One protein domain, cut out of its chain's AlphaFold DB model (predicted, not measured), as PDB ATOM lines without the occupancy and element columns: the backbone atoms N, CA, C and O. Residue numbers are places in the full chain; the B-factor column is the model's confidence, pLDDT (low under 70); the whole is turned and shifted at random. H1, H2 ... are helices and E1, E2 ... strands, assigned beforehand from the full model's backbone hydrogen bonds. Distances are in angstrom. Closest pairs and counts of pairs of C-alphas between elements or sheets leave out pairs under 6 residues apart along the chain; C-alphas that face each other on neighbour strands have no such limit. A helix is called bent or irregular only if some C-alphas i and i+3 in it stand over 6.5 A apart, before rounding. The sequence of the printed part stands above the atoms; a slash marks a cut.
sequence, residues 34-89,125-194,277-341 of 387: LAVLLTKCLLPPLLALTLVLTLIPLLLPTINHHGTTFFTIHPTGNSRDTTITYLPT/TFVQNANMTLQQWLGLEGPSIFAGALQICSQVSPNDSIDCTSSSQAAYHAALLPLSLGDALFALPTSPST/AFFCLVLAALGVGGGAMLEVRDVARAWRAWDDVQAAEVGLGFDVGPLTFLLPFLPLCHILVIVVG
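Overview. This is residues 34 to 89, 125 to 194 and 277 to 341 of the 387 residues of an uncharacterized protein of Cryptococcus amylolentus CBS 6273 (UniProt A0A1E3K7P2). The printed part is a long rod with helices at one end and a sheet at the other: H8 runs side by side with H1 and with H4 at the helical end, and the antiparallel five-stranded sheet E4 E3 E2 E1 E5 makes the other. H2, H3 and H5 run side by side beneath one face of that sheet, H5 reaching back toward the helical end, while the unnamed residues 76 to 89 and 125 to 143 lie at the end away from H1, H4 and H8. There are 191 residues printed, with eight named helices and five named strands in the order H1 E1 E2 E3 E4 H2 H3 H4 H5 H6 E5 H7 H8, and the class is mixed. The whole is loose, with a radius of gyration of the C-alphas of 20.2 A and spans of 70 by 27 by 25 A.

Arrangement. H1, residues 34 to 59, touches H8, residues 329 to 341, at a shallow tilt of 24 degrees, opposite ways; the closest C-alphas are those of Thr 50 and Leu 330, 5.8 A apart. E1, residues 71 to 75, is the antiparallel neighbour of E5, residues 316 to 320, with N 72 and O 319 at 2.8 A. On the other side of E1 is E2, residues 144 to 147, antiparallel to it, with N 145 and O 73 at 2.8 A. E2 and E3, residues 151 to 155, form a hairpin, with N 146 and O 153 at 2.8 A. E3 and E4, residues 163 to 166, form another, with N 154 and O 163 at 2.9 A. E2, E3 and E4 make a meander, each strand the antiparallel neighbour of the one before. H2, residues 167 to 174, is on the sheet at a height of 7.2 A and runs along the strands, at 10 degrees to E3 on the local plane. H2 forms a helical hairpin with H3, residues 179 to 186; the C-alphas of Ala 174 and Gly 182 are closest, 4.5 A. H3 is the hub, touching three helices, and it only grazes the sheet. H3 touches residues 301 to 305 of H5, residues 291 to 305, at a shallow tilt of 5 degrees, opposite ways; the closest C-alphas are those of Ala 184 and Ala 302, 4.1 A. H2 and H5, on one face of the sheet E4 E3 E2 E1 E5, make two layers with it, one of helices and one of strands. H4, residues 277 to 289, touches H8 at a shallow tilt of 20 degrees, opposite ways, closest at the C-alphas of Leu 286 and Pro 331, 5.9 A; H4 and H5 meet only through their link. H6, residues 308 to 314, grazes the sheet and only just touches H3, with 3 pairs of C-alphas within 8 A, closest at Leu 181 and Ala 311, 7.2 A. H7, residues 322 to 326, only just touches H5, also with 3 pairs, closest at the C-alphas of Val 296 and Thr 324, 5.9 A. Every O i to N i+4 pair is within hydrogen-bond range in H4, H5, H6, H7 and H8, against 17 of 22 in H1, 2 of 4 in H3 and 1 of 4 in H2, where 4 of 5 O i to N i+3 pairs are.

Along the chain. H1 begins at C-alpha 34, (-48.855, 8.452, 24.119), and is 36.1 A long, with a kink of 30 degrees near residue 43. It is neither bent nor irregular, but only just: C-alphas 41 and 44 are 6.4 A apart. E1 and E5 are each 13.6 A long and E3 13.5 A; E2 and E4 are shorter. H2 is irregular, with C-alphas 168 and 171 8.0 A apart. H4 measures 17.4 A and H5 21.3 A, from C-alpha 291 at (-26.842, -2.921, 1.437). H3, H6 and H7 are short. H8, 17.9 A, ends at C-alpha 341, (-45.314, 1.392, 14.732).

Size, cuts and confidence. The two C-alphas farthest apart are those of Leu 34 and Pro 88, 72.2 A. Residues 90 to 124 are not printed, with 14.7 A between C-alphas 89 and 125; residues 195 to 276 are not printed either, with 24.9 A between C-alphas 194 and 277. Of the links printed whole, H1 to E1 is long, with 11 residues. The mean pLDDT of the printed part is 71.0, and 65 residues are under 70, among them 77 to 89 and 125 to 142.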
ATOM      1  N   LEU A  34     -50.233   8.234  24.575       61.81
ATOM      2  CA  LEU A  34     -48.855   8.452  24.119       61.81
ATOM      3  C   LEU A  34     -48.560   7.748  22.774       61.81
ATOM      4  O   LEU A  34     -47.899   8.306  21.908       61.81
ATOM      5  N   ALA A  35     -49.183   6.589  22.537       58.69
ATOM      6  CA  ALA A  35     -49.171   5.864  21.266       58.69
ATOM      7  C   ALA A  35     -49.705   6.660  20.051       58.69
ATOM      8  O   ALA A  35     -49.145   6.565  18.963       58.69
ATOM      9  N   VAL A  36     -50.774   7.449  20.199       60.28
ATOM     10  CA  VAL A  36     -51.326   8.322  19.142       60.28
ATOM     11  C   VAL A  36     -50.404   9.506  18.867       60.28
ATOM     12  O   VAL A  36     -50.283   9.908  17.713       60.28
ATOM     13  N   LEU A  37     -49.735  10.041  19.892       61.41
ATOM     14  CA  LEU A  37     -48.727  11.086  19.717       61.41
ATOM     15  C   LEU A  37     -47.494  10.529  18.983       61.41
ATOM     16  O   LEU A  37     -47.076  11.089  17.977       61.41
ATOM     17  N   LEU A  38     -46.973   9.375  19.407       65.38
ATOM     18  CA  LEU A  38     -45.822   8.712  18.784       65.38
ATOM     19  C   LEU A  38     -46.089   8.325  17.321       65.38
ATOM     20  O   LEU A  38     -45.322   8.679  16.427       65.38
ATOM     21  N   THR A  39     -47.214   7.669  17.039       65.06
ATOM     22  CA  THR A  39     -47.543   7.231  15.672       65.06
ATOM     23  C   THR A  39     -47.902   8.377  14.726       65.06
ATOM     24  O   THR A  39     -47.693   8.240  13.525       65.06
ATOM     25  N   LYS A  40     -48.424   9.510  15.215       66.44
ATOM     26  CA  LYS A  40     -48.799  10.645  14.349       66.44
ATOM     27  C   LYS A  40     -47.751  11.746  14.263       66.44
ATOM     28  O   LYS A  40     -47.743  12.453  13.264       66.44
ATOM     29  N   CYS A  41     -46.915  11.919  15.283       69.94
ATOM     30  CA  CYS A  41     -45.934  13.002  15.329       69.94
ATOM     31  C   CYS A  41     -44.510  12.516  15.067       69.94
ATOM     32  O   CYS A  41     -43.757  13.257  14.452       69.94
ATOM     33  N   LEU A  42     -44.141  11.300  15.489       77.75
ATOM     34  CA  LEU A  42     -42.765  10.797  15.365       77.75
ATOM     35  C   LEU A  42     -42.575   9.878  14.150       77.75
ATOM     36  O   LEU A  42     -41.540   9.926  13.495       77.75
ATOM     37  N   LEU A  43     -43.584   9.081  13.796       78.25
ATOM     38  CA  LEU A  43     -43.494   8.161  12.658       78.25
ATOM     39  C   LEU A  43     -43.376   8.870  11.288       78.25
ATOM     40  O   LEU A  43     -42.520   8.462  10.505       78.25
ATOM     41  N   PRO A  44     -44.145   9.941  10.973       78.12
ATOM     42  CA  PRO A  44     -43.966  10.668   9.712       78.12
ATOM     43  C   PRO A  44     -42.572  11.290   9.510       78.12
ATOM     44  O   PRO A  44     -42.013  11.084   8.434       78.12
ATOM     45  N   PRO A  45     -41.976  12.019  10.481       80.88
ATOM     46  CA  PRO A  45     -40.641  12.571  10.287       80.88
ATOM     47  C   PRO A  45     -39.573  11.480  10.217       80.88
ATOM     48  O   PRO A  45     -38.630  11.640   9.454       80.88
ATOM     49  N   LEU A  46     -39.730  10.354  10.926       81.38
ATOM     50  CA  LEU A  46     -38.822   9.209  10.785       81.38
ATOM     51  C   LEU A  46     -38.872   8.607   9.376       81.38
ATOM     52  O   LEU A  46     -37.826   8.330   8.803       81.38
ATOM     53  N   LEU A  47     -40.066   8.448   8.798       81.44
ATOM     54  CA  LEU A  47     -40.213   7.952   7.428       81.44
ATOM     55  C   LEU A  47     -39.666   8.941   6.385       81.44
ATOM     56  O   LEU A  47     -39.026   8.541   5.410       81.44
ATOM     57  N   ALA A  48     -39.887  10.241   6.594       83.44
ATOM     58  CA  ALA A  48     -39.289  11.277   5.758       83.44
ATOM     59  C   ALA A  48     -37.758  11.240   5.860       83.44
ATOM     60  O   ALA A  48     -37.076  11.282   4.841       83.44
ATOM     61  N   LEU A  49     -37.221  11.076   7.069       83.31
ATOM     62  CA  LEU A  49     -35.788  10.947   7.303       83.31
ATOM     63  C   LEU A  49     -35.215   9.691   6.634       83.31
ATOM     64  O   LEU A  49     -34.191   9.802   5.969       83.31
ATOM     65  N   THR A  50     -35.875   8.527   6.721       82.06
ATOM     66  CA  THR A  50     -35.431   7.319   5.992       82.06
ATOM     67  C   THR A  50     -35.374   7.559   4.492       82.06
ATOM     68  O   THR A  50     -34.399   7.185   3.850       82.06
ATOM     69  N   LEU A  51     -36.387   8.230   3.940       80.75
ATOM     70  CA  LEU A  51     -36.456   8.535   2.517       80.75
ATOM     71  C   LEU A  51     -35.314   9.474   2.107       80.75
ATOM     72  O   LEU A  51     -34.607   9.194   1.144       80.75
ATOM     73  N   VAL A  52     -35.073  10.533   2.883       82.38
ATOM     74  CA  VAL A  52     -33.963  11.473   2.673       82.38
ATOM     75  C   VAL A  52     -32.610  10.760   2.758       82.38
ATOM     76  O   VAL A  52     -31.786  10.926   1.864       82.38
ATOM     77  N   LEU A  53     -32.401   9.907   3.763       79.00
ATOM     78  CA  LEU A  53     -31.164   9.136   3.926       79.00
ATOM     79  C   LEU A  53     -30.941   8.110   2.803       79.00
ATOM     80  O   LEU A  53     -29.790   7.826   2.492       79.00
ATOM     81  N   THR A  54     -31.994   7.577   2.166       77.50
ATOM     82  CA  THR A  54     -31.838   6.769   0.937       77.50
ATOM     83  C   THR A  54     -31.566   7.617  -0.298       77.50
ATOM     84  O   THR A  54     -30.748   7.244  -1.133       77.50
ATOM     85  N   LEU A  55     -32.251   8.754  -0.431       75.50
ATOM     86  CA  LEU A  55     -32.226   9.577  -1.636       75.50
ATOM     87  C   LEU A  55     -30.943  10.389  -1.756       75.50
ATOM     88  O   LEU A  55     -30.446  10.522  -2.864       75.50
ATOM     89  N   ILE A  56     -30.393  10.907  -0.655       75.38
ATOM     90  CA  ILE A  56     -29.164  11.714  -0.671       75.38
ATOM     91  C   ILE A  56     -28.004  10.940  -1.336       75.38
ATOM     92  O   ILE A  56     -27.471  11.444  -2.321       75.38
ATOM     93  N   PRO A  57     -27.652   9.708  -0.917       71.88
ATOM     94  CA  PRO A  57     -26.591   8.939  -1.575       71.88
ATOM     95  C   PRO A  57     -26.876   8.589  -3.047       71.88
ATOM     96  O   PRO A  57     -25.941   8.434  -3.828       71.88
ATOM     97  N   LEU A  58     -28.152   8.455  -3.433       71.50
ATOM     98  CA  LEU A  58     -28.577   8.082  -4.792       71.50
ATOM     99  C   LEU A  58     -28.656   9.263  -5.764       71.50
ATOM    100  O   LEU A  58     -28.396   9.101  -6.952       71.50
ATOM    101  N   LEU A  59     -29.077  10.430  -5.277       62.66
ATOM    102  CA  LEU A  59     -29.297  11.635  -6.076       62.66
ATOM    103  C   LEU A  59     -28.045  12.511  -6.177       62.66
ATOM    104  O   LEU A  59     -27.984  13.350  -7.075       62.66
ATOM    105  N   LEU A  60     -27.057  12.335  -5.290       53.09
ATOM    106  CA  LEU A  60     -25.833  13.143  -5.271       53.09
ATOM    107  C   LEU A  60     -24.579  12.531  -5.941       53.09
ATOM    108  O   LEU A  60     -23.475  12.888  -5.529       53.09
ATOM    109  N   PRO A  61     -24.621  11.747  -7.039       51.19
ATOM    110  CA  PRO A  61     -23.457  11.679  -7.911       51.19
ATOM    111  C   PRO A  61     -23.529  12.869  -8.881       51.19
ATOM    112  O   PRO A  61     -23.749  12.711 -10.074       51.19
ATOM    113  N   THR A  62     -23.465  14.092  -8.356       45.88
ATOM    114  CA  THR A  62     -23.357  15.313  -9.169       45.88
ATOM    115  C   THR A  62     -22.420  16.288  -8.463       45.88
ATOM    116  O   THR A  62     -22.830  17.333  -7.983       45.88
ATOM    117  N   ILE A  63     -21.169  15.852  -8.319       48.81
ATOM    118  CA  ILE A  63     -19.838  16.515  -8.338       48.81
ATOM    119  C   ILE A  63     -19.699  18.047  -8.219       48.81
ATOM    120  O   ILE A  63     -18.625  18.521  -7.881       48.81
ATOM    121  N   ASN A  64     -20.740  18.857  -8.372       49.16
ATOM    122  CA  ASN A  64     -20.707  20.277  -8.021       49.16
ATOM    123  C   ASN A  64     -20.597  20.513  -6.500       49.16
ATOM    124  O   ASN A  64     -20.420  21.648  -6.057       49.16
ATOM    125  N   HIS A  65     -20.705  19.460  -5.686       51.84
ATOM    126  CA  HIS A  65     -20.531  19.514  -4.240       51.84
ATOM    127  C   HIS A  65     -19.450  18.523  -3.801       51.84
ATOM    128  O   HIS A  65     -19.748  17.418  -3.356       51.84
ATOM    129  N   HIS A  66     -18.185  18.956  -3.846       54.69
ATOM    130  CA  HIS A  66     -17.040  18.261  -3.230       54.69
ATOM    131  C   HIS A  66     -17.269  17.872  -1.754       54.69
ATOM    132  O   HIS A  66     -16.533  17.068  -1.198       54.69
ATOM    133  N   GLY A  67     -18.300  18.432  -1.114       58.41
ATOM    134  CA  GLY A  67     -18.668  18.157   0.265       58.41
ATOM    135  C   GLY A  67     -19.474  16.880   0.509       58.41
ATOM    136  O   GLY A  67     -19.722  16.597   1.672       58.41
ATOM    137  N   THR A  68     -19.921  16.113  -0.495       70.19
ATOM    138  CA  THR A  68     -20.727  14.894  -0.250       70.19
ATOM    139  C   THR A  68     -20.221  13.680  -1.018       70.19
ATOM    140  O   THR A  68     -20.729  13.339  -2.083       70.19
ATOM    141  N   THR A  69     -19.237  13.001  -0.440       75.56
ATOM    142  CA  THR A  69     -18.608  11.776  -0.956       75.56
ATOM    143  C   THR A  69     -18.598  10.689   0.123       75.56
ATOM    144  O   THR A  69     -18.921  10.947   1.288       75.56
ATOM    145  N   PHE A  70     -18.256   9.458  -0.260       79.31
ATOM    146  CA  PHE A  70     -17.941   8.390   0.691       79.31
ATOM    147  C   PHE A  70     -16.514   8.496   1.212       79.31
ATOM    148  O   PHE A  70     -16.272   8.316   2.406       79.31
ATOM    149  N   PHE A  71     -15.586   8.839   0.331       82.50
ATOM    150  CA  PHE A  71     -14.239   9.252   0.687       82.50
ATOM    151  C   PHE A  71     -13.658  10.133  -0.418       82.50
ATOM    152  O   PHE A  71     -14.160  10.162  -1.550       82.50
ATOM    153  N   THR A  72     -12.610  10.862  -0.068       85.56
ATOM    154  CA  THR A  72     -11.848  11.703  -0.984       85.56
ATOM    155  C   THR A  72     -10.364  11.479  -0.791       85.56
ATOM    156  O   THR A  72      -9.885  11.437   0.340       85.56
ATOM    157  N   ILE A  73      -9.643  11.402  -1.899       85.75
ATOM    158  CA  ILE A  73      -8.188  11.487  -1.920       85.75
ATOM    159  C   ILE A  73      -7.842  12.888  -2.404       85.75
ATOM    160  O   ILE A  73      -8.403  13.345  -3.402       85.75
ATOM    161  N   HIS A  74      -6.976  13.588  -1.685       85.19
ATOM    162  CA  HIS A  74      -6.626  14.966  -2.005       85.19
ATOM    163  C   HIS A  74      -5.138  15.240  -1.760       85.19
ATOM    164  O   HIS A  74      -4.531  14.605  -0.892       85.19
ATOM    165  N   PRO A  75      -4.542  16.191  -2.499       82.88
ATOM    166  CA  PRO A  75      -3.200  16.674  -2.211       82.88
ATOM    167  C   PRO A  75      -3.186  17.440  -0.883       82.88
ATOM    168  O   PRO A  75      -3.994  18.338  -0.650       82.88
ATOM    169  N   THR A  76      -2.249  17.094  -0.007       78.56
ATOM    170  CA  THR A  76      -2.083  17.706   1.326       78.56
ATOM    171  C   THR A  76      -1.139  18.906   1.311       78.56
ATOM    172  O   THR A  76      -1.079  19.657   2.282       78.56
ATOM    173  N   GLY A  77      -0.374  19.086   0.229       67.62
ATOM    174  CA  GLY A  77       0.628  20.143   0.116       67.62
ATOM    175  C   GLY A  77       1.937  19.889   0.863       67.62
ATOM    176  O   GLY A  77       2.864  20.680   0.720       67.62
ATOM    177  N   ASN A  78       2.043  18.785   1.606       62.56
ATOM    178  CA  ASN A  78       3.231  18.418   2.370       62.56
ATOM    179  C   ASN A  78       3.850  17.146   1.774       62.56
ATOM    180  O   ASN A  78       3.450  16.045   2.140       62.56
ATOM    181  N   SER A  79       4.819  17.280   0.868       63.16
ATOM    182  CA  SER A  79       5.641  16.150   0.413       63.16
ATOM    183  C   SER A  79       6.943  16.078   1.210       63.16
ATOM    184  O   SER A  79       7.536  17.110   1.535       63.16
ATOM    185  N   ARG A  80       7.418  14.867   1.517       54.75
ATOM    186  CA  ARG A  80       8.779  14.666   2.040       54.75
ATOM    187  C   ARG A  80       9.750  14.521   0.870       54.75
ATOM    188  O   ARG A  80       9.421  13.866  -0.108       54.75
ATOM    189  N   ASP A  81      10.939  15.116   0.981       42.06
ATOM    190  CA  ASP A  81      12.020  14.927   0.005       42.06
ATOM    191  C   ASP A  81      12.409  13.438  -0.047       42.06
ATOM    192  O   ASP A  81      13.090  12.935   0.849       42.06
ATOM    193  N   THR A  82      11.967  12.721  -1.080       43.41
ATOM    194  CA  THR A  82      12.344  11.326  -1.343       43.41
ATOM    195  C   THR A  82      13.200  11.228  -2.604       43.41
ATOM    196  O   THR A  82      13.070  12.001  -3.554       43.41
ATOM    197  N   THR A  83      14.152  10.291  -2.593       35.47
ATOM    198  CA  THR A  83      15.093  10.078  -3.704       35.47
ATOM    199  C   THR A  83      14.425   9.189  -4.757       35.47
ATOM    200  O   THR A  83      13.992   8.082  -4.453       35.47
ATOM    201  N   ILE A  84      14.305   9.693  -5.987       42.31
ATOM    202  CA  ILE A  84      13.439   9.147  -7.044       42.31
ATOM    203  C   ILE A  84      14.195   8.120  -7.900       42.31
ATOM    204  O   ILE A  84      15.273   8.422  -8.409       42.31
ATOM    205  N   THR A  85      13.594   6.950  -8.147       32.19
ATOM    206  CA  THR A  85      14.053   5.998  -9.178       32.19
ATOM    207  C   THR A  85      12.899   5.699 -10.139       32.19
ATOM    208  O   THR A  85      11.798   5.382  -9.700       32.19
ATOM    209  N   TYR A  86      13.127   5.860 -11.447       34.28
ATOM    210  CA  TYR A  86      12.089   5.824 -12.488       34.28
ATOM    211  C   TYR A  86      11.885   4.421 -13.079       34.28
ATOM    212  O   TYR A  86      12.855   3.692 -13.286       34.28
ATOM    213  N   LEU A  87      10.642   4.094 -13.456       35.75
ATOM    214  CA  LEU A  87      10.293   2.922 -14.270       35.75
ATOM    215  C   LEU A  87       9.721   3.335 -15.641       35.75
ATOM    216  O   LEU A  87       9.106   4.398 -15.749       35.75
ATOM    217  N   PRO A  88       9.924   2.524 -16.698       30.19
ATOM    218  CA  PRO A  88       9.474   2.839 -18.050       30.19
ATOM    219  C   PRO A  88       7.967   2.599 -18.250       30.19
ATOM    220  O   PRO A  88       7.380   1.663 -17.714       30.19
ATOM    221  N   THR A  89       7.357   3.461 -19.063       32.81
ATOM    222  CA  THR A  89       5.919   3.550 -19.361       32.81
ATOM    223  C   THR A  89       5.376   2.299 -20.068       32.81
ATOM    224  O   THR A  89       5.891   1.914 -21.118       32.81
ATOM    225  N   THR A 125      10.291   1.122  -4.041       38.41
ATOM    226  CA  THR A 125      10.122   1.211  -5.503       38.41
ATOM    227  C   THR A 125       8.741   1.759  -5.865       38.41
ATOM    228  O   THR A 125       7.743   1.039  -5.829       38.41
ATOM    229  N   PHE A 126       8.686   3.037  -6.253       47.16
ATOM    230  CA  PHE A 126       7.480   3.696  -6.758       47.16
ATOM    231  C   PHE A 126       7.119   3.168  -8.152       47.16
ATOM    232  O   PHE A 126       7.718   3.553  -9.155       47.16
ATOM    233  N   VAL A 127       6.114   2.300  -8.232       43.34
ATOM    234  CA  VAL A 127       5.568   1.841  -9.514       43.34
ATOM    235  C   VAL A 127       4.413   2.768  -9.907       43.34
ATOM    236  O   VAL A 127       3.365   2.781  -9.261       43.34
ATOM    237  N   GLN A 128       4.622   3.586 -10.941       46.91
ATOM    238  CA  GLN A 128       3.591   4.451 -11.524       46.91
ATOM    239  C   GLN A 128       2.983   3.811 -12.768       46.91
ATOM    240  O   GLN A 128       3.686   3.221 -13.586       46.91
ATOM    241  N   ASN A 129       1.674   3.988 -12.933       44.28
ATOM    242  CA  ASN A 129       0.933   3.509 -14.092       44.28
ATOM    243  C   ASN A 129       0.185   4.652 -14.795       44.28
ATOM    244  O   ASN A 129      -1.017   4.551 -14.986       44.28
ATOM    245  N   ALA A 130       0.859   5.755 -15.150       42.44
ATOM    246  CA  ALA A 130       0.320   6.756 -16.082       42.44
ATOM    247  C   ALA A 130       1.353   7.829 -16.469       42.44
ATOM    248  O   ALA A 130       2.360   8.032 -15.804       42.44
ATOM    249  N   ASN A 131       1.028   8.539 -17.550       44.72
ATOM    250  CA  ASN A 131       1.760   9.574 -18.291       44.72
ATOM    251  C   ASN A 131       2.070  10.888 -17.517       44.72
ATOM    252  O   ASN A 131       2.133  11.953 -18.129       44.72
ATOM    253  N   MET A 132       2.223  10.844 -16.191       49.16
ATOM    254  CA  MET A 132       2.562  12.003 -15.353       49.16
ATOM    255  C   MET A 132       3.908  11.810 -14.673       49.16
ATOM    256  O   MET A 132       4.215  10.728 -14.185       49.16
ATOM    257  N   THR A 133       4.716  12.868 -14.611       53.53
ATOM    258  CA  THR A 133       6.001  12.798 -13.913       53.53
ATOM    259  C   THR A 133       5.765  12.857 -12.405       53.53
ATOM    260  O   THR A 133       5.008  13.691 -11.921       53.53
ATOM    261  N   LEU A 134       6.450  12.013 -11.627       51.66
ATOM    262  CA  LEU A 134       6.398  12.003 -10.153       51.66
ATOM    263  C   LEU A 134       6.758  13.364  -9.499       51.66
ATOM    264  O   LEU A 134       6.490  13.581  -8.328       51.66
ATOM    265  N   GLN A 135       7.302  14.323 -10.257       52.28
ATOM    266  CA  GLN A 135       7.460  15.718  -9.826       52.28
ATOM    267  C   GLN A 135       6.145  16.512  -9.792       52.28
ATOM    268  O   GLN A 135       5.979  17.334  -8.901       52.28
ATOM    269  N   GLN A 136       5.214  16.265 -10.722       55.12
ATOM    270  CA  GLN A 136       3.871  16.880 -10.717       55.12
ATOM    271  C   GLN A 136       3.003  16.364  -9.561       55.12
ATOM    272  O   GLN A 136       2.026  16.985  -9.168       55.12
ATOM    273  N   TRP A 137       3.383  15.212  -9.018       60.88
ATOM    274  CA  TRP A 137       2.688  14.504  -7.957       60.88
ATOM    275  C   TRP A 137       2.913  15.078  -6.561       60.88
ATOM    276  O   TRP A 137       2.064  14.915  -5.689       60.88
ATOM    277  N   LEU A 138       4.060  15.717  -6.342       58.97
ATOM    278  CA  LEU A 138       4.482  16.155  -5.019       58.97
ATOM    279  C   LEU A 138       3.750  17.441  -4.616       58.97
ATOM    280  O   LEU A 138       3.768  18.447  -5.326       58.97
ATOM    281  N   GLY A 139       3.154  17.435  -3.425       59.28
ATOM    282  CA  GLY A 139       2.646  18.651  -2.793       59.28
ATOM    283  C   GLY A 139       1.206  18.999  -3.184       59.28
ATOM    284  O   GLY A 139       0.292  18.243  -2.875       59.28
ATOM    285  N   LEU A 140       0.981  20.202  -3.729       61.03
ATOM    286  CA  LEU A 140      -0.358  20.784  -3.964       61.03
ATOM    287  C   LEU A 140      -0.925  20.509  -5.367       61.03
ATOM    288  O   LEU A 140      -2.104  20.768  -5.600       61.03
ATOM    289  N   GLU A 141      -0.103  20.014  -6.294       67.62
ATOM    290  CA  GLU A 141      -0.492  19.789  -7.696       67.62
ATOM    291  C   GLU A 141      -0.883  18.332  -8.003       67.62
ATOM    292  O   GLU A 141      -1.238  18.030  -9.140       67.62
ATOM    293  N   GLY A 142      -0.865  17.453  -6.994       69.69
ATOM    294  CA  GLY A 142      -1.248  16.049  -7.135       69.69
ATOM    295  C   GLY A 142      -2.742  15.837  -7.430       69.69
ATOM    296  O   GLY A 142      -3.565  16.734  -7.207       69.69
ATOM    297  N   PRO A 143      -3.126  14.636  -7.901       76.31
ATOM    298  CA  PRO A 143      -4.498  14.362  -8.291       76.31
ATOM    299  C   PRO A 143      -5.431  14.303  -7.084       76.31
ATOM    300  O   PRO A 143      -5.079  13.816  -6.007       76.31
ATOM    301  N   SER A 144      -6.667  14.745  -7.291       83.62
ATOM    302  CA  SER A 144      -7.758  14.557  -6.339       83.62
ATOM    303  C   SER A 144      -8.781  13.572  -6.884       83.62
ATOM    304  O   SER A 144      -9.104  13.584  -8.072       83.62
ATOM    305  N   ILE A 145      -9.280  12.688  -6.024       84.31
ATOM    306  CA  ILE A 145     -10.250  11.653  -6.379       84.31
ATOM    307  C   ILE A 145     -11.430  11.739  -5.423       84.31
ATOM    308  O   ILE A 145     -11.273  11.751  -4.205       84.31
ATOM    309  N   PHE A 146     -12.632  11.766  -5.987       85.44
ATOM    310  CA  PHE A 146     -13.893  11.884  -5.273       85.44
ATOM    311  C   PHE A 146     -14.727  10.635  -5.545       85.44
ATOM    312  O   PHE A 146     -15.187  10.424  -6.669       85.44
ATOM    313  N   ALA A 147     -14.929   9.805  -4.523       80.69
ATOM    314  CA  ALA A 147     -15.687   8.565  -4.651       80.69
ATOM    315  C   ALA A 147     -17.110   8.721  -4.093       80.69
ATOM    316  O   ALA A 147     -17.308   9.009  -2.909       80.69
ATOM    317  N   GLY A 148     -18.110   8.517  -4.951       76.69
ATOM    318  CA  GLY A 148     -19.528   8.447  -4.593       76.69
ATOM    319  C   GLY A 148     -20.139   7.073  -4.891       76.69
ATOM    320  O   GLY A 148     -19.467   6.165  -5.372       76.69
ATOM    321  N   ALA A 149     -21.442   6.922  -4.631       71.75
ATOM    322  CA  ALA A 149     -22.143   5.638  -4.785       71.75
ATOM    323  C   ALA A 149     -22.269   5.156  -6.239       71.75
ATOM    324  O   ALA A 149     -22.186   3.966  -6.534       71.75
ATOM    325  N   LEU A 150     -22.503   6.085  -7.164       72.81
ATOM    326  CA  LEU A 150     -22.775   5.779  -8.573       72.81
ATOM    327  C   LEU A 150     -21.634   6.190  -9.504       72.81
ATOM    328  O   LEU A 150     -21.497   5.642 -10.601       72.81
ATOM    329  N   GLN A 151     -20.836   7.165  -9.081       76.50
ATOM    330  CA  GLN A 151     -19.787   7.774  -9.881       76.50
ATOM    331  C   GLN A 151     -18.541   7.977  -9.037       76.50
ATOM    332  O   GLN A 151     -18.616   8.223  -7.832       76.50
ATOM    333  N   ILE A 152     -17.412   7.894  -9.714       79.38
ATOM    334  CA  ILE A 152     -16.108   8.268  -9.201       79.38
ATOM    335  C   ILE A 152     -15.537   9.309 -10.155       79.38
ATOM    336  O   ILE A 152     -15.743   9.234 -11.368       79.38
ATOM    337  N   CYS A 153     -14.885  10.315  -9.595       80.69
ATOM    338  CA  CYS A 153     -14.299  11.387 -10.375       80.69
ATOM    339  C   CYS A 153     -12.878  11.639  -9.949       80.69
ATOM    340  O   CYS A 153     -12.540  11.482  -8.777       80.69
ATOM    341  N   SER A 154     -12.074  12.086 -10.895       80.75
ATOM    342  CA  SER A 154     -10.712  12.514 -10.649       80.75
ATOM    343  C   SER A 154     -10.456  13.848 -11.305       80.75
ATOM    344  O   SER A 154     -10.915  14.110 -12.416       80.75
ATOM    345  N   GLN A 155      -9.656  14.653 -10.634       81.69
ATOM    346  CA  GLN A 155      -9.045  15.834 -11.198       81.69
ATOM    347  C   GLN A 155      -7.539  15.626 -11.145       81.69
ATOM    348  O   GLN A 155      -6.990  15.398 -10.068       81.69
ATOM    349  N   VAL A 156      -6.894  15.651 -12.309       76.31
ATOM    350  CA  VAL A 156      -5.484  15.269 -12.416       76.31
ATOM    351  C   VAL A 156      -4.549  16.386 -11.934       76.31
ATOM    352  O   VAL A 156      -3.566  16.113 -11.260       76.31
ATOM    353  N   SER A 157      -4.909  17.639 -12.212       71.62
ATOM    354  CA  SER A 157      -4.243  18.853 -11.730       71.62
ATOM    355  C   SER A 157      -5.303  19.883 -11.318       71.62
ATOM    356  O   SER A 157      -6.379  19.896 -11.921       71.62
ATOM    357  N   PRO A 158      -5.047  20.791 -10.357       71.56
ATOM    358  CA  PRO A 158      -6.014  21.816  -9.935       71.56
ATOM    359  C   PRO A 158      -6.599  22.672 -11.072       71.56
ATOM    360  O   PRO A 158      -7.696  23.213 -10.920       71.56
ATOM    361  N   ASN A 159      -5.899  22.789 -12.206       71.62
ATOM    362  CA  ASN A 159      -6.348  23.548 -13.379       71.62
ATOM    363  C   ASN A 159      -7.039  22.693 -14.459       71.62
ATOM    364  O   ASN A 159      -7.579  23.255 -15.414       71.62
ATOM    365  N   ASP A 160      -7.032  21.368 -14.320       74.44
ATOM    366  CA  ASP A 160      -7.648  20.455 -15.279       74.44
ATOM    367  C   ASP A 160      -9.147  20.278 -15.013       74.44
ATOM    368  O   ASP A 160      -9.650  20.494 -13.902       74.44
ATOM    369  N   SER A 161      -9.874  19.859 -16.051       78.31
ATOM    370  CA  SER A 161     -11.273  19.462 -15.923       78.31
ATOM    371  C   SER A 161     -11.422  18.216 -15.055       78.31
ATOM    372  O   SER A 161     -10.565  17.334 -15.041       78.31
ATOM    373  N   ILE A 162     -12.545  18.131 -14.345       82.31
ATOM    374  CA  ILE A 162     -12.898  16.949 -13.561       82.31
ATOM    375  C   ILE A 162     -13.466  15.889 -14.506       82.31
ATOM    376  O   ILE A 162     -14.510  16.109 -15.126       82.31
ATOM    377  N   ASP A 163     -12.813  14.731 -14.559       79.06
ATOM    378  CA  ASP A 163     -13.271  13.576 -15.323       79.06
ATOM    379  C   ASP A 163     -14.030  12.617 -14.415       79.06
ATOM    380  O   ASP A 163     -13.541  12.208 -13.361       79.06
ATOM    381  N   CYS A 164     -15.231  12.236 -14.840       79.00
ATOM    382  CA  CYS A 164     -16.138  11.410 -14.056       79.00
ATOM    383  C   CYS A 164     -16.544  10.161 -14.816       79.00
ATOM    384  O   CYS A 164     -17.040  10.233 -15.943       79.00
ATOM    385  N   THR A 165     -16.399   9.015 -14.163       72.88
ATOM    386  CA  THR A 165     -16.836   7.726 -14.690       72.88
ATOM    387  C   THR A 165     -17.804   7.044 -13.726       72.88
ATOM    388  O   THR A 165     -18.048   7.492 -12.602       72.88
ATOM    389  N   SER A 166     -18.432   5.961 -14.183       72.56
ATOM    390  CA  SER A 166     -19.218   5.101 -13.293       72.56
ATOM    391  C   SER A 166     -18.313   4.485 -12.223       72.56
ATOM    392  O   SER A 166     -17.177   4.133 -12.519       72.56
ATOM    393  N   SER A 167     -18.830   4.245 -11.013       67.06
ATOM    394  CA  SER A 167     -18.093   3.536  -9.947       67.06
ATOM    395  C   SER A 167     -17.527   2.172 -10.381       67.06
ATOM    396  O   SER A 167     -16.469   1.766  -9.911       67.06
ATOM    397  N   SER A 168     -18.155   1.504 -11.356       64.81
ATOM    398  CA  SER A 168     -17.640   0.269 -11.978       64.81
ATOM    399  C   SER A 168     -16.310   0.434 -12.735       64.81
ATOM    400  O   SER A 168     -15.644  -0.554 -13.041       64.81
ATOM    401  N   GLN A 169     -15.906   1.670 -13.028       69.44
ATOM    402  CA  GLN A 169     -14.671   2.032 -13.722       69.44
ATOM    403  C   GLN A 169     -13.621   2.619 -12.762       69.44
ATOM    404  O   GLN A 169     -12.711   3.318 -13.199       69.44
ATOM    405  N   ALA A 170     -13.683   2.298 -11.461       70.62
ATOM    406  CA  ALA A 170     -12.714   2.756 -10.458       70.62
ATOM    407  C   ALA A 170     -11.243   2.481 -10.833       70.62
ATOM    408  O   ALA A 170     -10.369   3.271 -10.490       70.62
ATOM    409  N   ALA A 171     -10.975   1.427 -11.614       68.94
ATOM    410  CA  ALA A 171      -9.646   1.115 -12.141       68.94
ATOM    411  C   ALA A 171      -9.037   2.246 -12.996       68.94
ATOM    412  O   ALA A 171      -7.826   2.443 -12.967       68.94
ATOM    413  N   TYR A 172      -9.862   3.006 -13.728       72.31
ATOM    414  CA  TYR A 172      -9.407   4.174 -14.491       72.31
ATOM    415  C   TYR A 172      -8.830   5.248 -13.562       72.31
ATOM    416  O   TYR A 172      -7.758   5.784 -13.817       72.31
ATOM    417  N   HIS A 173      -9.504   5.505 -12.440       75.69
ATOM    418  CA  HIS A 173      -9.054   6.480 -11.447       75.69
ATOM    419  C   HIS A 173      -7.915   5.939 -10.570       75.69
ATOM    420  O   HIS A 173      -7.094   6.717 -10.104       75.69
ATOM    421  N   ALA A 174      -7.811   4.617 -10.396       73.56
ATOM    422  CA  ALA A 174      -6.680   3.974  -9.724       73.56
ATOM    423  C   ALA A 174      -5.369   4.087 -10.511       73.56
ATOM    424  O   ALA A 174      -4.309   4.177  -9.906       73.56
ATOM    425  N   ALA A 175      -5.429   4.141 -11.847       68.56
ATOM    426  CA  ALA A 175      -4.251   4.404 -12.678       68.56
ATOM    427  C   ALA A 175      -3.672   5.812 -12.454       68.56
ATOM    428  O   ALA A 175      -2.492   6.051 -12.691       68.56
ATOM    429  N   LEU A 176      -4.495   6.734 -11.946       71.69
ATOM    430  CA  LEU A 176      -4.058   8.054 -11.519       71.69
ATOM    431  C   LEU A 176      -3.465   8.042 -10.115       71.69
ATOM    432  O   LEU A 176      -3.373   9.122  -9.575       71.69
ATOM    433  N   LEU A 177      -3.133   6.898  -9.502       71.38
ATOM    434  CA  LEU A 177      -2.462   6.778  -8.201       71.38
ATOM    435  C   LEU A 177      -1.194   5.912  -8.313       71.38
ATOM    436  O   LEU A 177      -1.110   5.057  -9.197       71.38
ATOM    437  N   PRO A 178      -0.202   6.083  -7.413       69.75
ATOM    438  CA  PRO A 178       0.844   5.089  -7.201       69.75
ATOM    439  C   PRO A 178       0.221   3.729  -6.888       69.75
ATOM    440  O   PRO A 178      -0.834   3.664  -6.258       69.75
ATOM    441  N   LEU A 179       0.882   2.651  -7.306       66.69
ATOM    442  CA  LEU A 179       0.304   1.306  -7.291       66.69
ATOM    443  C   LEU A 179      -0.297   0.892  -5.934       66.69
ATOM    444  O   LEU A 179      -1.429   0.423  -5.880       66.69
ATOM    445  N   SER A 180       0.444   1.122  -4.852       67.62
ATOM    446  CA  SER A 180       0.041   0.817  -3.471       67.62
ATOM    447  C   SER A 180      -1.160   1.632  -2.990       67.62
ATOM    448  O   SER A 180      -1.980   1.141  -2.226       67.62
ATOM    449  N   LEU A 181      -1.303   2.871  -3.467       72.94
ATOM    450  CA  LEU A 181      -2.445   3.734  -3.166       72.94
ATOM    451  C   LEU A 181      -3.647   3.386  -4.057       72.94
ATOM    452  O   LEU A 181      -4.797   3.558  -3.650       72.94
ATOM    453  N   GLY A 182      -3.392   2.851  -5.254       72.12
ATOM    454  CA  GLY A 182      -4.400   2.317  -6.169       72.12
ATOM    455  C   GLY A 182      -5.177   1.131  -5.590       72.12
ATOM    456  O   GLY A 182      -6.369   0.988  -5.881       72.12
ATOM    457  N   ASP A 183      -4.565   0.336  -4.708       74.06
ATOM    458  CA  ASP A 183      -5.219  -0.793  -4.025       74.06
ATOM    459  C   ASP A 183      -6.427  -0.363  -3.182       74.06
ATOM    460  O   ASP A 183      -7.434  -1.081  -3.122       74.06
ATOM    461  N   ALA A 184      -6.404   0.849  -2.619       77.38
ATOM    462  CA  ALA A 184      -7.556   1.416  -1.922       77.38
ATOM    463  C   ALA A 184      -8.766   1.610  -2.854       77.38
ATOM    464  O   ALA A 184      -9.909   1.421  -2.434       77.38
ATOM    465  N   LEU A 185      -8.534   1.931  -4.131       73.25
ATOM    466  CA  LEU A 185      -9.593   2.063  -5.137       73.25
ATOM    467  C   LEU A 185     -10.017   0.716  -5.725       73.25
ATOM    468  O   LEU A 185     -11.193   0.546  -6.046       73.25
ATOM    469  N   PHE A 186      -9.117  -0.265  -5.806       71.81
ATOM    470  CA  PHE A 186      -9.479  -1.638  -6.179       71.81
ATOM    471  C   PHE A 186     -10.290  -2.363  -5.098       71.81
ATOM    472  O   PHE A 186     -11.012  -3.313  -5.407       71.81
ATOM    473  N   ALA A 187     -10.222  -1.905  -3.846       67.38
ATOM    474  CA  ALA A 187     -11.064  -2.403  -2.764       67.38
ATOM    475  C   ALA A 187     -12.552  -2.025  -2.921       67.38
ATOM    476  O   ALA A 187     -13.397  -2.611  -2.236       67.38
ATOM    477  N   LEU A 188     -12.883  -1.079  -3.811       65.75
ATOM    478  CA  LEU A 188     -14.269  -0.753  -4.136       65.75
ATOM    479  C   LEU A 188     -14.926  -1.871  -4.956       65.75
ATOM    480  O   LEU A 188     -14.284  -2.494  -5.805       65.75
ATOM    481  N   PRO A 189     -16.226  -2.133  -4.744       57.34
ATOM    482  CA  PRO A 189     -16.923  -3.159  -5.495       57.34
ATOM    483  C   PRO A 189     -16.904  -2.829  -6.993       57.34
ATOM    484  O   PRO A 189     -17.380  -1.788  -7.436       57.34
ATOM    485  N   THR A 190     -16.428  -3.781  -7.798       52.22
ATOM    486  CA  THR A 190     -16.391  -3.697  -9.270       52.22
ATOM    487  C   THR A 190     -17.783  -3.700  -9.915       52.22
ATOM    488  O   THR A 190     -17.911  -3.509 -11.124       52.22
ATOM    489  N   SER A 191     -18.845  -3.909  -9.127       47.03
ATOM    490  CA  SER A 191     -20.233  -3.967  -9.591       47.03
ATOM    491  C   SER A 191     -21.139  -3.013  -8.797       47.03
ATOM    492  O   SER A 191     -21.062  -2.981  -7.568       47.03
ATOM    493  N   PRO A 192     -22.067  -2.292  -9.458       55.56
ATOM    494  CA  PRO A 192     -22.936  -1.283  -8.842       55.56
ATOM    495  C   PRO A 192     -24.111  -1.905  -8.060       55.56
ATOM    496  O   PRO A 192     -25.239  -1.413  -8.101       55.56
ATOM    497  N   SER A 193     -23.896  -3.024  -7.367       60.28
ATOM    498  CA  SER A 193     -24.967  -3.715  -6.637       60.28
ATOM    499  C   SER A 193     -25.531  -2.866  -5.491       60.28
ATOM    500  O   SER A 193     -26.737  -2.852  -5.252       60.28
ATOM    501  N   THR A 194     -24.685  -2.085  -4.832       67.69
ATOM    502  CA  THR A 194     -25.020  -1.257  -3.676       67.69
ATOM    503  C   THR A 194     -25.925  -0.049  -3.978       67.69
ATOM    504  O   THR A 194     -26.927   0.097  -3.266       67.69
ATOM    505  N   ALA A 277     -49.193  -4.346   5.688       75.88
ATOM    506  CA  ALA A 277     -48.373  -4.074   4.507       75.88
ATOM    507  C   ALA A 277     -47.317  -2.978   4.749       75.88
ATOM    508  O   ALA A 277     -46.242  -3.046   4.168       75.88
ATOM    509  N   PHE A 278     -47.581  -2.012   5.636       79.88
ATOM    510  CA  PHE A 278     -46.584  -1.029   6.068       79.88
ATOM    511  C   PHE A 278     -45.379  -1.712   6.720       79.88
ATOM    512  O   PHE A 278     -44.249  -1.465   6.319       79.88
ATOM    513  N   PHE A 279     -45.608  -2.616   7.677       78.75
ATOM    514  CA  PHE A 279     -44.522  -3.335   8.345       78.75
ATOM    515  C   PHE A 279     -43.780  -4.267   7.395       78.75
ATOM    516  O   PHE A 279     -42.557  -4.324   7.458       78.75
ATOM    517  N   CYS A 280     -44.486  -4.944   6.485       81.69
ATOM    518  CA  CYS A 280     -43.835  -5.763   5.461       81.69
ATOM    519  C   CYS A 280     -42.907  -4.921   4.575       81.69
ATOM    520  O   CYS A 280     -41.789  -5.341   4.300       81.69
ATOM    521  N   LEU A 281     -43.342  -3.723   4.171       83.38
ATOM    522  CA  LEU A 281     -42.530  -2.810   3.364       83.38
ATOM    523  C   LEU A 281     -41.331  -2.260   4.142       83.38
ATOM    524  O   LEU A 281     -40.238  -2.232   3.594       83.38
ATOM    525  N   VAL A 282     -41.502  -1.883   5.414       82.69
ATOM    526  CA  VAL A 282     -40.395  -1.391   6.257       82.69
ATOM    527  C   VAL A 282     -39.389  -2.506   6.565       82.69
ATOM    528  O   VAL A 282     -38.190  -2.256   6.548       82.69
ATOM    529  N   LEU A 283     -39.843  -3.740   6.802       83.88
ATOM    530  CA  LEU A 283     -38.960  -4.896   7.001       83.88
ATOM    531  C   LEU A 283     -38.217  -5.277   5.716       83.88
ATOM    532  O   LEU A 283     -37.025  -5.568   5.769       83.88
ATOM    533  N   ALA A 284     -38.891  -5.232   4.565       82.25
ATOM    534  CA  ALA A 284     -38.243  -5.427   3.271       82.25
ATOM    535  C   ALA A 284     -37.217  -4.316   2.994       82.25
ATOM    536  O   ALA A 284     -36.092  -4.608   2.598       82.25
ATOM    537  N   ALA A 285     -37.568  -3.057   3.274       82.88
ATOM    538  CA  ALA A 285     -36.661  -1.919   3.159       82.88
ATOM    539  C   ALA A 285     -35.471  -2.039   4.119       82.88
ATOM    540  O   ALA A 285     -34.361  -1.719   3.728       82.88
ATOM    541  N   LEU A 286     -35.652  -2.572   5.331       82.75
ATOM    542  CA  LEU A 286     -34.551  -2.860   6.253       82.75
ATOM    543  C   LEU A 286     -33.628  -3.965   5.710       82.75
ATOM    544  O   LEU A 286     -32.410  -3.819   5.759       82.75
ATOM    545  N   GLY A 287     -34.197  -5.049   5.172       79.19
ATOM    546  CA  GLY A 287     -33.428  -6.156   4.595       79.19
ATOM    547  C   GLY A 287     -32.599  -5.729   3.383       79.19
ATOM    548  O   GLY A 287     -31.426  -6.077   3.279       79.19
ATOM    549  N   VAL A 288     -33.182  -4.915   2.502       76.50
ATOM    550  CA  VAL A 288     -32.493  -4.360   1.327       76.50
ATOM    551  C   VAL A 288     -31.554  -3.209   1.722       76.50
ATOM    552  O   VAL A 288     -30.437  -3.114   1.220       76.50
ATOM    553  N   GLY A 289     -31.967  -2.374   2.675       71.56
ATOM    554  CA  GLY A 289     -31.205  -1.262   3.245       71.56
ATOM    555  C   GLY A 289     -29.968  -1.704   4.024       71.56
ATOM    556  O   GLY A 289     -29.055  -0.905   4.211       71.56
ATOM    557  N   GLY A 290     -29.863  -2.988   4.383       70.75
ATOM    558  CA  GLY A 290     -28.606  -3.613   4.803       70.75
ATOM    559  C   GLY A 290     -27.481  -3.473   3.766       70.75
ATOM    560  O   GLY A 290     -26.312  -3.447   4.146       70.75
ATOM    561  N   GLY A 291     -27.807  -3.273   2.483       71.75
ATOM    562  CA  GLY A 291     -26.842  -2.921   1.437       71.75
ATOM    563  C   GLY A 291     -26.070  -1.624   1.715       71.75
ATOM    564  O   GLY A 291     -24.907  -1.524   1.345       71.75
ATOM    565  N   ALA A 292     -26.648  -0.681   2.469       74.50
ATOM    566  CA  ALA A 292     -25.945   0.515   2.942       74.50
ATOM    567  C   ALA A 292     -24.734   0.175   3.830       74.50
ATOM    568  O   ALA A 292     -23.755   0.912   3.863       74.50
ATOM    569  N   MET A 293     -24.783  -0.942   4.564       78.69
ATOM    570  CA  MET A 293     -23.671  -1.377   5.417       78.69
ATOM    571  C   MET A 293     -22.539  -2.009   4.606       78.69
ATOM    572  O   MET A 293     -21.403  -2.040   5.078       78.69
ATOM    573  N   LEU A 294     -22.828  -2.497   3.395       78.62
ATOM    574  CA  LEU A 294     -21.796  -2.976   2.476       78.62
ATOM    575  C   LEU A 294     -20.937  -1.809   1.982       78.62
ATOM    576  O   LEU A 294     -19.721  -1.920   2.033       78.62
ATOM    577  N   GLU A 295     -21.543  -0.661   1.668       77.44
ATOM    578  CA  GLU A 295     -20.807   0.565   1.312       77.44
ATOM    579  C   GLU A 295     -19.857   1.006   2.434       77.44
ATOM    580  O   GLU A 295     -18.670   1.217   2.211       77.44
ATOM    581  N   VAL A 296     -20.339   1.057   3.684       80.62
ATOM    582  CA  VAL A 296     -19.486   1.402   4.839       80.62
ATOM    583  C   VAL A 296     -18.353   0.386   5.017       80.62
ATOM    584  O   VAL A 296     -17.225   0.755   5.349       80.62
ATOM    585  N   ARG A 297     -18.629  -0.903   4.787       83.56
ATOM    586  CA  ARG A 297     -17.613  -1.960   4.838       83.56
ATOM    587  C   ARG A 297     -16.559  -1.782   3.748       83.56
ATOM    588  O   ARG A 297     -15.387  -2.024   4.032       83.56
ATOM    589  N   ASP A 298     -16.961  -1.399   2.547       79.81
ATOM    590  CA  ASP A 298     -16.060  -1.233   1.409       79.81
ATOM    591  C   ASP A 298     -15.209   0.033   1.563       79.81
ATOM    592  O   ASP A 298     -13.993  -0.045   1.399       79.81
ATOM    593  N   VAL A 299     -15.771   1.137   2.070       81.81
ATOM    594  CA  VAL A 299     -14.981   2.310   2.501       81.81
ATOM    595  C   VAL A 299     -13.982   1.926   3.597       81.81
ATOM    596  O   VAL A 299     -12.817   2.307   3.541       81.81
ATOM    597  N   ALA A 300     -14.391   1.110   4.573       84.50
ATOM    598  CA  ALA A 300     -13.482   0.630   5.614       84.50
ATOM    599  C   ALA A 300     -12.406  -0.334   5.083       84.50
ATOM    600  O   ALA A 300     -11.382  -0.526   5.735       84.50
ATOM    601  N   ARG A 301     -12.630  -1.010   3.953       84.06
ATOM    602  CA  ARG A 301     -11.604  -1.823   3.284       84.06
ATOM    603  C   ARG A 301     -10.638  -0.941   2.513       84.06
ATOM    604  O   ARG A 301      -9.443  -1.125   2.693       84.06
ATOM    605  N   ALA A 302     -11.152   0.027   1.757       82.50
ATOM    606  CA  ALA A 302     -10.350   1.032   1.068       82.50
ATOM    607  C   ALA A 302      -9.431   1.769   2.048       82.50
ATOM    608  O   ALA A 302      -8.229   1.824   1.835       82.50
ATOM    609  N   TRP A 303      -9.971   2.215   3.187       85.50
ATOM    610  CA  TRP A 303      -9.184   2.874   4.228       85.50
ATOM    611  C   TRP A 303      -8.109   1.969   4.846       85.50
ATOM    612  O   TRP A 303      -7.027   2.435   5.161       85.50
ATOM    613  N   ARG A 304      -8.367   0.661   4.999       84.75
ATOM    614  CA  ARG A 304      -7.348  -0.285   5.496       84.75
ATOM    615  C   ARG A 304      -6.280  -0.636   4.463       84.75
ATOM    616  O   ARG A 304      -5.208  -1.070   4.856       84.75
ATOM    617  N   ALA A 305      -6.615  -0.547   3.180       82.81
ATOM    618  CA  ALA A 305      -5.687  -0.769   2.079       82.81
ATOM    619  C   ALA A 305      -4.879   0.495   1.739       82.81
ATOM    620  O   ALA A 305      -3.973   0.427   0.921       82.81
ATOM    621  N   TRP A 306      -5.216   1.636   2.347       85.56
ATOM    622  CA  TRP A 306      -4.483   2.880   2.176       85.56
ATOM    623  C   TRP A 306      -3.128   2.811   2.885       85.56
ATOM    624  O   TRP A 306      -3.063   2.536   4.084       85.56
ATOM    625  N   ASP A 307      -2.054   3.066   2.141       82.12
ATOM    626  CA  ASP A 307      -0.694   3.109   2.670       82.12
ATOM    627  C   ASP A 307      -0.340   4.530   3.129       82.12
ATOM    628  O   ASP A 307       0.016   5.394   2.327       82.12
ATOM    629  N   ASP A 308      -0.435   4.774   4.439       79.00
ATOM    630  CA  ASP A 308      -0.129   6.074   5.047       79.00
ATOM    631  C   ASP A 308       1.338   6.502   4.866       79.00
ATOM    632  O   ASP A 308       1.626   7.704   4.840       79.00
ATOM    633  N   VAL A 309       2.272   5.550   4.749       75.12
ATOM    634  CA  VAL A 309       3.701   5.849   4.583       75.12
ATOM    635  C   VAL A 309       3.923   6.391   3.184       75.12
ATOM    636  O   VAL A 309       4.401   7.517   3.028       75.12
ATOM    637  N   GLN A 310       3.479   5.648   2.173       72.94
ATOM    638  CA  GLN A 310       3.643   6.078   0.792       72.94
ATOM    639  C   GLN A 310       2.791   7.310   0.467       72.94
ATOM    640  O   GLN A 310       3.235   8.185  -0.279       72.94
ATOM    641  N   ALA A 311       1.601   7.437   1.061       76.81
ATOM    642  CA  ALA A 311       0.766   8.629   0.949       76.81
ATOM    643  C   ALA A 311       1.474   9.885   1.480       76.81
ATOM    644  O   ALA A 311       1.441  10.927   0.824       76.81
ATOM    645  N   ALA A 312       2.162   9.786   2.621       75.12
ATOM    646  CA  ALA A 312       2.923  10.897   3.190       75.12
ATOM    647  C   ALA A 312       4.147  11.289   2.340       75.12
ATOM    648  O   ALA A 312       4.552  12.453   2.344       75.12
ATOM    649  N   GLU A 313       4.736  10.346   1.606       71.50
ATOM    650  CA  GLU A 313       5.860  10.618   0.703       71.50
ATOM    651  C   GLU A 313       5.419  11.396  -0.534       71.50
ATOM    652  O   GLU A 313       6.045  12.395  -0.888       71.50
ATOM    653  N   VAL A 314       4.303  10.995  -1.147       71.50
ATOM    654  CA  VAL A 314       3.743  11.696  -2.315       71.50
ATOM    655  C   VAL A 314       2.900  12.919  -1.936       71.50
ATOM    656  O   VAL A 314       2.541  13.712  -2.801       71.50
ATOM    657  N   GLY A 315       2.607  13.113  -0.648       76.31
ATOM    658  CA  GLY A 315       1.820  14.237  -0.145       76.31
ATOM    659  C   GLY A 315       0.316  14.106  -0.394       76.31
ATOM    660  O   GLY A 315      -0.355  15.122  -0.571       76.31
ATOM    661  N   LEU A 316      -0.236  12.892  -0.377       82.44
ATOM    662  CA  LEU A 316      -1.673  12.624  -0.488       82.44
ATOM    663  C   LEU A 316      -2.316  12.308   0.867       82.44
ATOM    664  O   LEU A 316      -1.690  11.749   1.762       82.44
ATOM    665  N   GLY A 317      -3.600  12.637   0.993       85.06
ATOM    666  CA  GLY A 317      -4.421  12.347   2.165       85.06
ATOM    667  C   GLY A 317      -5.701  11.615   1.783       85.06
ATOM    668  O   GLY A 317      -6.283  11.884   0.731       85.06
ATOM    669  N   PHE A 318      -6.144  10.708   2.653       88.00
ATOM    670  CA  PHE A 318      -7.413   9.995   2.532       88.00
ATOM    671  C   PHE A 318      -8.390  10.502   3.593       88.00
ATOM    672  O   PHE A 318      -8.182  10.296   4.787       88.00
ATOM    673  N   ASP A 319      -9.491  11.100   3.149       86.62
ATOM    674  CA  ASP A 319     -10.546  11.597   4.026       86.62
ATOM    675  C   ASP A 319     -11.826  10.789   3.850       86.62
ATOM    676  O   ASP A 319     -12.318  10.591   2.738       86.62
ATOM    677  N   VAL A 320     -12.417  10.366   4.968       85.94
ATOM    678  CA  VAL A 320     -13.744   9.746   4.966       85.94
ATOM    679  C   VAL A 320     -14.800  10.834   4.797       85.94
ATOM    680  O   VAL A 320     -14.907  11.761   5.601       85.94
ATOM    681  N   GLY A 321     -15.618  10.696   3.762       80.12
ATOM    682  CA  GLY A 321     -16.646  11.664   3.423       80.12
ATOM    683  C   GLY A 321     -17.921  11.524   4.273       80.12
ATOM    684  O   GLY A 321     -18.185  10.480   4.884       80.12
ATOM    685  N   PRO A 322     -18.766  12.570   4.309       80.31
ATOM    686  CA  PRO A 322     -19.933  12.633   5.188       80.31
ATOM    687  C   PRO A 322     -21.013  11.591   4.878       80.31
ATOM    688  O   PRO A 322     -21.758  11.204   5.781       80.31
ATOM    689  N   LEU A 323     -21.104  11.091   3.637       77.50
ATOM    690  CA  LEU A 323     -22.098  10.069   3.280       77.50
ATOM    691  C   LEU A 323     -21.863   8.756   4.036       77.50
ATOM    692  O   LEU A 323     -22.827   8.098   4.432       77.50
ATOM    693  N   THR A 324     -20.602   8.411   4.308       80.44
ATOM    694  CA  THR A 324     -20.229   7.204   5.061       80.44
ATOM    695  C   THR A 324     -20.780   7.245   6.483       80.44
ATOM    696  O   THR A 324     -21.234   6.229   7.006       80.44
ATOM    697  N   PHE A 325     -20.835   8.433   7.090       82.69
ATOM    698  CA  PHE A 325     -21.412   8.621   8.420       82.69
ATOM    699  C   PHE A 325     -22.945   8.622   8.414       82.69
ATOM    700  O   PHE A 325     -23.549   8.309   9.437       82.69
ATOM    701  N   LEU A 326     -23.592   8.939   7.287       81.50
ATOM    702  CA  LEU A 326     -25.055   8.991   7.172       81.50
ATOM    703  C   LEU A 326     -25.697   7.612   6.947       81.50
ATOM    704  O   LEU A 326     -26.790   7.352   7.457       81.50
ATOM    705  N   LEU A 327     -25.024   6.708   6.227       80.00
ATOM    706  CA  LEU A 327     -25.549   5.376   5.889       80.00
ATOM    707  C   LEU A 327     -25.973   4.521   7.108       80.00
ATOM    708  O   LEU A 327     -27.037   3.901   7.038       80.00
ATOM    709  N   PRO A 328     -25.243   4.494   8.245       84.94
ATOM    710  CA  PRO A 328     -25.655   3.767   9.455       84.94
ATOM    711  C   PRO A 328     -26.963   4.246  10.082       84.94
ATOM    712  O   PRO A 328     -27.647   3.470  10.754       84.94
ATOM    713  N   PHE A 329     -27.363   5.496   9.843       85.12
ATOM    714  CA  PHE A 329     -28.630   6.009  10.364       85.12
ATOM    715  C   PHE A 329     -29.841   5.423   9.640       85.12
ATOM    716  O   PHE A 329     -30.918   5.352  10.232       85.12
ATOM    717  N   LEU A 330     -29.681   4.949   8.401       83.94
ATOM    718  CA  LEU A 330     -30.757   4.336   7.631       83.94
ATOM    719  C   LEU A 330     -31.390   3.128   8.357       83.94
ATOM    720  O   LEU A 330     -32.596   3.186   8.631       83.94
ATOM    721  N   PRO A 331     -30.651   2.048   8.695       84.06
ATOM    722  CA  PRO A 331     -31.232   0.904   9.394       84.06
ATOM    723  C   PRO A 331     -31.748   1.275  10.791       84.06
ATOM    724  O   PRO A 331     -32.796   0.778  11.197       84.06
ATOM    725  N   LEU A 332     -31.087   2.199  11.500       86.00
ATOM    726  CA  LEU A 332     -31.563   2.697  12.798       86.00
ATOM    727  C   LEU A 332     -32.943   3.352  12.682       86.00
ATOM    728  O   LEU A 332     -33.840   3.055  13.471       86.00
ATOM    729  N   CYS A 333     -33.143   4.195  11.669       85.00
ATOM    730  CA  CYS A 333     -34.431   4.832  11.431       85.00
ATOM    731  C   CYS A 333     -35.514   3.799  11.082       85.00
ATOM    732  O   CYS A 333     -36.615   3.883  11.618       85.00
ATOM    733  N   HIS A 334     -35.205   2.778  10.274       83.31
ATOM    734  CA  HIS A 334     -36.144   1.686   9.978       83.31
ATOM    735  C   HIS A 334     -36.532   0.888  11.234       83.31
ATOM    736  O   HIS A 334     -37.710   0.599  11.443       83.31
ATOM    737  N   ILE A 335     -35.569   0.580  12.109       85.94
ATOM    738  CA  ILE A 335     -35.831  -0.096  13.390       85.94
ATOM    739  C   ILE A 335     -36.733   0.771  14.275       85.94
ATOM    740  O   ILE A 335     -37.727   0.280  14.812       85.94
ATOM    741  N   LEU A 336     -36.445   2.070  14.388       83.88
ATOM    742  CA  LEU A 336     -37.274   3.006  15.152       83.88
ATOM    743  C   LEU A 336     -38.699   3.095  14.591       83.88
ATOM    744  O   LEU A 336     -39.657   3.095  15.362       83.88
ATOM    745  N   VAL A 337     -38.860   3.104  13.265       83.94
ATOM    746  CA  VAL A 337     -40.169   3.057  12.592       83.94
ATOM    747  C   VAL A 337     -40.947   1.794  12.983       83.94
ATOM    748  O   VAL A 337     -42.144   1.883  13.271       83.94
ATOM    749  N   ILE A 338     -40.284   0.635  13.061       82.50
ATOM    750  CA  ILE A 338     -40.908  -0.626  13.496       82.50
ATOM    751  C   ILE A 338     -41.338  -0.536  14.965       82.50
ATOM    752  O   ILE A 338     -42.502  -0.795  15.270       82.50
ATOM    753  N   VAL A 339     -40.438  -0.121  15.863       81.69
ATOM    754  CA  VAL A 339     -40.707  -0.024  17.312       81.69
ATOM    755  C   VAL A 339     -41.855   0.946  17.597       81.69
ATOM    756  O   VAL A 339     -42.796   0.615  18.320       81.69
ATOM    757  N   VAL A 340     -41.827   2.132  16.983       77.38
ATOM    758  CA  VAL A 340     -42.877   3.150  17.132       77.38
ATOM    759  C   VAL A 340     -44.195   2.674  16.515       77.38
ATOM    760  O   VAL A 340     -45.263   2.904  17.088       77.38
ATOM    761  N   GLY A 341     -44.141   1.979  15.376       67.88
ATOM    762  CA  GLY A 341     -45.314   1.392  14.732       67.88
ATOM    763  C   GLY A 341     -45.982   0.298  15.573       67.88
ATOM    764  O   GLY A 341     -47.211   0.193  15.563       67.88
TER     765      GLY A 341